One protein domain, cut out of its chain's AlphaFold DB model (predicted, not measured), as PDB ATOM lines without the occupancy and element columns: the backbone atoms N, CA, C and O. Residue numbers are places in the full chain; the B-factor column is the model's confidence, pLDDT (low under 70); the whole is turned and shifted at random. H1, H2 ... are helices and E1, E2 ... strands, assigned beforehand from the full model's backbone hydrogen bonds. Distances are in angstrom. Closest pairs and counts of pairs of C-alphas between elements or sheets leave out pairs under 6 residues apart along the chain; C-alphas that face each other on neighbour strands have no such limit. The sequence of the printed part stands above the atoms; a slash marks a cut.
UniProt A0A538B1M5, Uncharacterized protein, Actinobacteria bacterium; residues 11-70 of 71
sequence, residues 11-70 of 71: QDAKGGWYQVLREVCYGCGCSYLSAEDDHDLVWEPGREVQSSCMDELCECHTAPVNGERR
ATOM      1  N   GLN A  11     336.651 227.200 385.633       97.06
ATOM      2  CA  GLN A  11     337.763 226.340 385.255       97.06
ATOM      3  C   GLN A  11     339.097 227.015 385.542       97.06
ATOM      4  O   GLN A  11     339.266 228.200 385.242       97.06
ATOM      5  N   ASP A  12     340.037 226.249 386.084       96.31
ATOM      6  CA  ASP A  12     341.445 226.623 386.122       96.31
ATOM      7  C   ASP A  12     342.089 226.499 384.723       96.31
ATOM      8  O   ASP A  12     341.493 225.983 383.770       96.31
ATOM      9  N   ALA A  13     343.341 226.939 384.592       93.00
ATOM     10  CA  ALA A  13     344.104 226.855 383.348       93.00
ATOM     11  C   ALA A  13     344.392 225.409 382.889       93.00
ATOM     12  O   ALA A  13     344.817 225.189 381.753       93.00
ATOM     13  N   LYS A  14     344.159 224.409 383.749       94.56
ATOM     14  CA  LYS A  14     344.336 222.976 383.466       94.56
ATOM     15  C   LYS A  14     343.011 222.271 383.146       94.56
ATOM     16  O   LYS A  14     343.025 221.080 382.832       94.56
ATOM     17  N   GLY A  15     341.887 222.989 383.175       95.25
ATOM     18  CA  GLY A  15     340.546 222.485 382.883       95.25
ATOM     19  C   GLY A  15     339.799 221.874 384.076       95.25
ATOM     20  O   GLY A  15     338.704 221.339 383.876       95.25
ATOM     21  N   GLY A  16     340.349 221.943 385.292       96.19
ATOM     22  CA  GLY A  16     339.678 221.544 386.533       96.19
ATOM     23  C   GLY A  16     338.604 222.554 386.932       96.19
ATOM     24  O   GLY A  16     338.817 223.752 386.792       96.19
ATOM     25  N   TRP A  17     337.448 222.081 387.402       96.44
ATOM     26  CA  TRP A  17     336.334 222.931 387.840       96.44
ATOM     27  C   TRP A  17     336.365 223.143 389.350       96.44
ATOM     28  O   TRP A  17     336.529 222.181 390.099       96.44
ATOM     29  N   TYR A  18     336.146 224.386 389.771       95.69
ATOM     30  CA  TYR A  18     336.188 224.800 391.169       95.69
ATOM     31  C   TYR A  18     334.941 225.596 391.535       95.69
ATOM     32  O   TYR A  18     334.501 226.465 390.774       95.69
ATOM     33  N   GLN A  19     334.399 225.326 392.724       97.00
ATOM     34  CA  GLN A  19     333.481 226.251 393.383       97.00
ATOM     35  C   GLN A  19     334.255 227.503 393.773       97.00
ATOM     36  O   GLN A  19     335.397 227.417 394.225       97.00
ATOM     37  N   VAL A  20     333.645 228.666 393.561       96.00
ATOM     38  CA  VAL A  20     334.323 229.949 393.741       96.00
ATOM     39  C   VAL A  20     333.591 230.846 394.720       96.00
ATOM     40  O   VAL A  20     332.360 230.887 394.775       96.00
ATOM     41  N   LEU A  21     334.374 231.633 395.444       95.06
ATOM     42  CA  LEU A  21     333.911 232.700 396.312       95.06
ATOM     43  C   LEU A  21     334.286 234.050 395.707       95.06
ATOM     44  O   LEU A  21     335.159 234.152 394.848       95.06
ATOM     45  N   ARG A  22     333.587 235.105 396.133       94.25
ATOM     46  CA  ARG A  22     333.915 236.480 395.749       94.25
ATOM     47  C   ARG A  22     334.749 237.128 396.843       94.25
ATOM     48  O   ARG A  22     334.296 237.217 397.981       94.25
ATOM     49  N   GLU A  23     335.889 237.675 396.453       92.94
ATOM     50  CA  GLU A  23     336.785 238.449 397.308       92.94
ATOM     51  C   GLU A  23     336.974 239.870 396.771       92.94
ATOM     52  O   GLU A  23     336.421 240.240 395.731       92.94
ATOM     53  N   VAL A  24     337.722 240.691 397.512       92.75
ATOM     54  CA  VAL A  24     337.988 242.097 397.194       92.75
ATOM     55  C   VAL A  24     339.489 242.336 397.228       92.75
ATOM     56  O   VAL A  24     340.148 242.028 398.218       92.75
ATOM     57  N   CYS A  25     340.042 242.901 396.154       92.19
ATOM     58  CA  CYS A  25     341.452 243.268 396.119       92.19
ATOM     59  C   CYS A  25     341.709 244.455 397.056       92.19
ATOM     60  O   CYS A  25     341.079 245.502 396.917       92.19
ATOM     61  N   TYR A  26     342.670 244.324 397.968       89.31
ATOM     62  CA  TYR A  26     343.035 245.404 398.890       89.31
ATOM     63  C   TYR A  26     343.707 246.606 398.204       89.31
ATOM     64  O   TYR A  26     343.674 247.700 398.760       89.31
ATOM     65  N   GLY A  27     344.299 246.419 397.017       90.62
ATOM     66  CA  GLY A  27     344.910 247.494 396.229       90.62
ATOM     67  C   GLY A  27     343.878 248.296 395.434       90.62
ATOM     68  O   GLY A  27     343.672 249.478 395.692       90.62
ATOM     69  N   CYS A  28     343.197 247.635 394.490       92.88
ATOM     70  CA  CYS A  28     342.262 248.279 393.560       92.88
ATOM     71  C   CYS A  28     340.815 248.383 394.084       92.88
ATOM     72  O   CYS A  28     340.030 249.176 393.571       92.88
ATOM     73  N   GLY A  29     340.422 247.593 395.090       92.12
ATOM     74  CA  GLY A  29     339.040 247.520 395.586       92.12
ATOM     75  C   GLY A  29     338.074 246.748 394.676       92.12
ATOM     76  O   GLY A  29     336.913 246.553 395.036       92.12
ATOM     77  N   CYS A  30     338.527 246.283 393.508       92.56
ATOM     78  CA  CYS A  30     337.718 245.471 392.605       92.56
ATOM     79  C   CYS A  30     337.462 244.079 393.183       92.56
ATOM     80  O   CYS A  30     338.320 243.490 393.849       92.56
ATOM     81  N   SER A  31     336.278 243.533 392.892       93.19
ATOM     82  CA  SER A  31     336.014 242.132 393.212       93.19
ATOM     83  C   SER A  31     336.776 241.202 392.273       93.19
ATOM     84  O   SER A  31     336.813 241.442 391.067       93.19
ATOM     85  N   TYR A  32     337.284 240.106 392.820       93.50
ATOM     86  CA  TYR A  32     337.799 238.959 392.072       93.50
ATOM     87  C   TYR A  32     337.184 237.670 392.627       93.50
ATOM     88  O   TYR A  32     336.409 237.711 393.591       93.50
ATOM     89  N   LEU A  33     337.470 236.538 391.986       95.75
ATOM     90  CA  LEU A  33     337.048 235.227 392.472       95.75
ATOM     91  C   LEU A  33     338.253 234.415 392.945       95.75
ATOM     92  O   LEU A  33     339.314 234.492 392.334       95.75
ATOM     93  N   SER A  34     338.066 233.611 393.980       96.06
ATOM     94  CA  SER A  34     339.024 232.614 394.472       96.06
ATOM     95  C   SER A  34     338.334 231.257 394.570       96.06
ATOM     96  O   SER A  34     337.103 231.203 394.671       96.06
ATOM     97  N   ALA A  35     339.086 230.158 394.495       96.50
ATOM     98  CA  ALA A  35     338.508 228.841 394.739       96.50
ATOM     99  C   ALA A  35     338.165 228.693 396.229       96.50
ATOM    100  O   ALA A  35     338.903 229.151 397.098       96.50
ATOM    101  N   GLU A  36     337.028 228.061 396.526       95.00
ATOM    102  CA  GLU A  36     336.544 227.877 397.903       95.00
ATOM    103  C   GLU A  36     337.500 227.025 398.757       95.00
ATOM    104  O   GLU A  36     337.594 227.222 399.967       95.00
ATOM    105  N   ASP A  37     338.212 226.084 398.135       94.56
ATOM    106  CA  ASP A  37     339.137 225.146 398.777       94.56
ATOM    107  C   ASP A  37     340.626 225.507 398.604       94.56
ATOM    108  O   ASP A  37     341.471 224.933 399.296       94.56
ATOM    109  N   ASP A  38     340.951 226.463 397.728       94.31
ATOM    110  CA  ASP A  38     342.311 226.936 397.436       94.31
ATOM    111  C   ASP A  38     342.295 228.441 397.107       94.31
ATOM    112  O   ASP A  38     342.161 228.848 395.953       94.31
ATOM    113  N   HIS A  39     342.428 229.287 398.132       92.31
ATOM    114  CA  HIS A  39     342.341 230.747 397.979       92.31
ATOM    115  C   HIS A  39     343.469 231.357 397.129       92.31
ATOM    116  O   HIS A  39     343.324 232.491 396.666       92.31
ATOM    117  N   ASP A  40     344.562 230.623 396.899       93.94
ATOM    118  CA  ASP A  40     345.649 231.080 396.033       93.94
ATOM    119  C   ASP A  40     345.283 230.919 394.549       93.94
ATOM    120  O   ASP A  40     345.826 231.642 393.716       93.94
ATOM    121  N   LEU A  41     344.339 230.028 394.207       96.31
ATOM    122  CA  LEU A  41     343.782 229.869 392.861       96.31
ATOM    123  C   LEU A  41     342.701 230.927 392.595       96.31
ATOM    124  O   LEU A  41     341.609 230.876 393.166       96.31
ATOM    125  N   VAL A  42     342.987 231.875 391.696       95.56
ATOM    126  CA  VAL A  42     342.156 233.078 391.519       95.56
ATOM    127  C   VAL A  42     341.742 233.351 390.072       95.56
ATOM    128  O   VAL A  42     342.398 232.947 389.112       95.56
ATOM    129  N   TRP A  43     340.636 234.084 389.923       96.12
ATOM    130  CA  TRP A  43     340.159 234.676 388.674       96.12
ATOM    131  C   TRP A  43     339.961 236.174 388.859       96.12
ATOM    132  O   TRP A  43     338.956 236.640 389.412       96.12
ATOM    133  N   GLU A  44     340.953 236.926 388.404       94.94
ATOM    134  CA  GLU A  44     340.989 238.374 388.491       94.94
ATOM    135  C   GLU A  44     340.222 239.048 387.353       94.94
ATOM    136  O   GLU A  44     340.195 238.547 386.224       94.94
ATOM    137  N   PRO A  45     339.632 240.227 387.618       91.94
ATOM    138  CA  PRO A  45     338.814 240.935 386.638       91.94
ATOM    139  C   PRO A  45     339.583 241.324 385.365       91.94
ATOM    140  O   PRO A  45     338.978 241.556 384.315       91.94
ATOM    141  N   GLY A  46     340.914 241.435 385.436       89.50
ATOM    142  CA  GLY A  46     341.719 241.911 384.322       89.50
ATOM    143  C   GLY A  46     341.285 243.291 383.877       89.50
ATOM    144  O   GLY A  46     341.085 244.177 384.701       89.50
ATOM    145  N   ARG A  47     341.100 243.503 382.572       83.69
ATOM    146  CA  ARG A  47     340.705 244.825 382.055       83.69
ATOM    147  C   ARG A  47     339.281 245.246 382.441       83.69
ATOM    148  O   ARG A  47     338.900 246.375 382.145       83.69
ATOM    149  N   GLU A  48     338.491 244.371 383.065       84.31
ATOM    150  CA  GLU A  48     337.147 244.702 383.536       84.31
ATOM    151  C   GLU A  48     337.210 245.484 384.860       84.31
ATOM    152  O   GLU A  48     337.091 244.948 385.959       84.31
ATOM    153  N   VAL A  49     337.430 246.793 384.755       82.94
ATOM    154  CA  VAL A  49     337.490 247.695 385.910       82.94
ATOM    155  C   VAL A  49     336.074 247.998 386.413       82.94
ATOM    156  O   VAL A  49     335.205 248.425 385.650       82.94
ATOM    157  N   GLN A  50     335.828 247.797 387.711       84.31
ATOM    158  CA  GLN A  50     334.562 248.192 388.334       84.31
ATOM    159  C   GLN A  50     334.522 249.707 388.559       84.31
ATOM    160  O   GLN A  50     335.548 250.335 388.802       84.31
ATOM    161  N   SER A  51     333.330 250.306 388.566       82.75
ATOM    162  CA  SER A  51     333.173 251.752 388.797       82.75
ATOM    163  C   SER A  51     333.679 252.232 390.163       82.75
ATOM    164  O   SER A  51     333.907 253.424 390.343       82.75
ATOM    165  N   SER A  52     333.845 251.320 391.124       80.88
ATOM    166  CA  SER A  52     334.418 251.577 392.448       80.88
ATOM    167  C   SER A  52     335.928 251.325 392.528       80.88
ATOM    168  O   SER A  52     336.463 251.301 393.635       80.88
ATOM    169  N   CYS A  53     336.603 251.082 391.402       89.38
ATOM    170  CA  CYS A  53     338.043 250.862 391.393       89.38
ATOM    171  C   CYS A  53     338.780 252.114 391.870       89.38
ATOM    172  O   CYS A  53     338.513 253.225 391.412       89.38
ATOM    173  N   MET A  54     339.706 251.920 392.802       91.31
ATOM    174  CA  MET A  54     340.524 252.990 393.367       91.31
ATOM    175  C   MET A  54     341.912 253.070 392.722       91.31
ATOM    176  O   MET A  54     342.589 254.081 392.894       91.31
ATOM    177  N   ASP A  55     342.326 252.035 391.982       91.38
ATOM    178  CA  ASP A  55     343.617 251.970 391.293       91.38
ATOM    179  C   ASP A  55     343.554 251.068 390.047       91.38
ATOM    180  O   ASP A  55     343.611 249.840 390.134       91.38
ATOM    181  N   GLU A  56     343.466 251.688 388.869       85.50
ATOM    182  CA  GLU A  56     343.412 250.997 387.573       85.50
ATOM    183  C   GLU A  56     344.765 250.411 387.134       85.50
ATOM    184  O   GLU A  56     344.818 249.624 386.187       85.50
ATOM    185  N   LEU A  57     345.864 250.784 387.801       91.56
ATOM    186  CA  LEU A  57     347.213 250.291 387.503       91.56
ATOM    187  C   LEU A  57     347.602 249.076 388.353       91.56
ATOM    188  O   LEU A  57     348.667 248.496 388.138       91.56
ATOM    189  N   CYS A  58     346.738 248.667 389.283       92.88
ATOM    190  CA  CYS A  58     346.944 247.493 390.118       92.88
ATOM    191  C   CYS A  58     347.129 246.216 389.275       92.88
ATOM    192  O   CYS A  58     346.589 246.080 388.172       92.88
ATOM    193  N   GLU A  59     347.884 245.253 389.804       91.75
ATOM    194  CA  GLU A  59     348.191 243.978 389.135       91.75
ATOM    195  C   GLU A  59     346.931 243.187 388.753       91.75
ATOM    196  O   GLU A  59     346.888 242.611 387.667       91.75
ATOM    197  N   CYS A  60     345.862 243.321 389.554       92.44
ATOM    198  CA  CYS A  60     344.522 242.780 389.301       92.44
ATOM    199  C   CYS A  60     343.957 243.162 387.913       92.44
ATOM    200  O   CYS A  60     343.060 242.493 387.389       92.44
ATOM    201  N   HIS A  61     344.474 244.247 387.323       91.38
ATOM    202  CA  HIS A  61     344.072 244.797 386.033       91.38
ATOM    203  C   HIS A  61     345.165 244.713 384.966       91.38
ATOM    204  O   HIS A  61     344.869 244.462 383.792       91.38
ATOM    205  N   THR A  62     346.420 244.936 385.355       91.94
ATOM    206  CA  THR A  62     347.545 245.047 384.417       91.94
ATOM    207  C   THR A  62     348.205 243.708 384.101       91.94
ATOM    208  O   THR A  62     348.680 243.526 382.978       91.94
ATOM    209  N   ALA A  63     348.182 242.763 385.041       92.06
ATOM    210  CA  ALA A  63     348.744 241.424 384.898       92.06
ATOM    211  C   ALA A  63     347.830 240.367 385.554       92.06
ATOM    212  O   ALA A  63     348.270 239.643 386.442       92.06
ATOM    213  N   PRO A  64     346.551 240.283 385.137       91.19
ATOM    214  CA  PRO A  64     345.566 239.467 385.825       91.19
ATOM    215  C   PRO A  64     345.838 237.973 385.690       91.19
ATOM    216  O   PRO A  64     346.042 237.458 384.588       91.19
ATOM    217  N   VAL A  65     345.687 237.274 386.800       93.25
ATOM    218  CA  VAL A  65     345.725 235.822 386.905       93.25
ATOM    219  C   VAL A  65     344.307 235.266 386.796       93.25
ATOM    220  O   VAL A  65     343.390 235.702 387.495       93.25
ATOM    221  N   ASN A  66     344.097 234.315 385.884       94.38
ATOM    222  CA  ASN A  66     342.779 233.737 385.619       94.38
ATOM    223  C   ASN A  66     342.826 232.214 385.567       94.38
ATOM    224  O   ASN A  66     343.189 231.626 384.551       94.38
ATOM    225  N   GLY A  67     342.396 231.584 386.659       94.00
ATOM    226  CA  GLY A  67     342.482 230.140 386.822       94.00
ATOM    227  C   GLY A  67     343.909 229.670 387.080       94.00
ATOM    228  O   GLY A  67     344.248 228.540 386.734       94.00
ATOM    229  N   GLU A  68     344.749 230.523 387.664       94.88
ATOM    230  CA  GLU A  68     346.100 230.158 388.091       94.88
ATOM    231  C   GLU A  68     346.339 230.625 389.527       94.88
ATOM    232  O   GLU A  68     345.521 231.348 390.106       94.88
ATOM    233  N   ARG A  69     347.441 230.156 390.116       92.06
ATOM    234  CA  ARG A  69     347.806 230.524 391.480       92.06
ATOM    235  C   ARG A  69     348.543 231.854 391.505       92.06
ATOM    236  O   ARG A  69     349.364 232.103 390.623       92.06
ATOM    237  N   ARG A  70     348.276 232.676 392.518       84.75
ATOM    238  CA  ARG A  70     349.185 233.764 392.890       84.75
ATOM    239  C   ARG A  70     350.408 233.176 393.597       84.75
ATOM    240  O   ARG A  70     350.252 232.314 394.459       84.75
TER     241      ARG A  70
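Overview. This is residues 11 to 70 of the 71 residues of an uncharacterized protein of Actinobacteria bacterium (UniProt A0A538B1M5). With little regular structure, this is a small twisted sheet of four short strands, in the order E1, E2, E3, E4, antiparallel. Loop residues 44 to 58 and the short helix H1 lie toward one end of an elongated body. The 60 printed residues hold E1, E2, E3, H1, E4 along the chain, mostly strand, with 21 residues in named elements. It is compact, radius of gyration of the C-alphas 11.1 A, spanning 31 by 18 by 16 A.

Along the chain. Find C-alpha 20 at (334.323, 229.949, 393.741); E1 runs from there to residue 24, 13.2 A. E2, residues 31 to 35, spans 13.6 A. E3 is residues 41 to 43, H1 59 to 62, and E4 66 to 69, ending at (347.806, 230.524, 391.480).

Arrangement. E1, E2 and E3 form a meander, each strand the antiparallel neighbour of the one before. Within hydrogen-bond range, look for N 21 and O 34, 2.9 A, in hairpin E1 and E2; N 43 and O 33, 2.8 A, in hairpin E2 and E3; and N 67 and O 42, 2.8 A, between E3 and E4. H1, too short for an O i to N i+4 pair, is only just not on the sheet, with 4 pairs of C-alphas within 10 A.

Size, cuts and confidence. The C-alphas farthest apart are Gly 15 and Met 54, 32.3 A. The printed part has no cut, the link E3 to H1 is long, and no printed residue is under 70 in pLDDT.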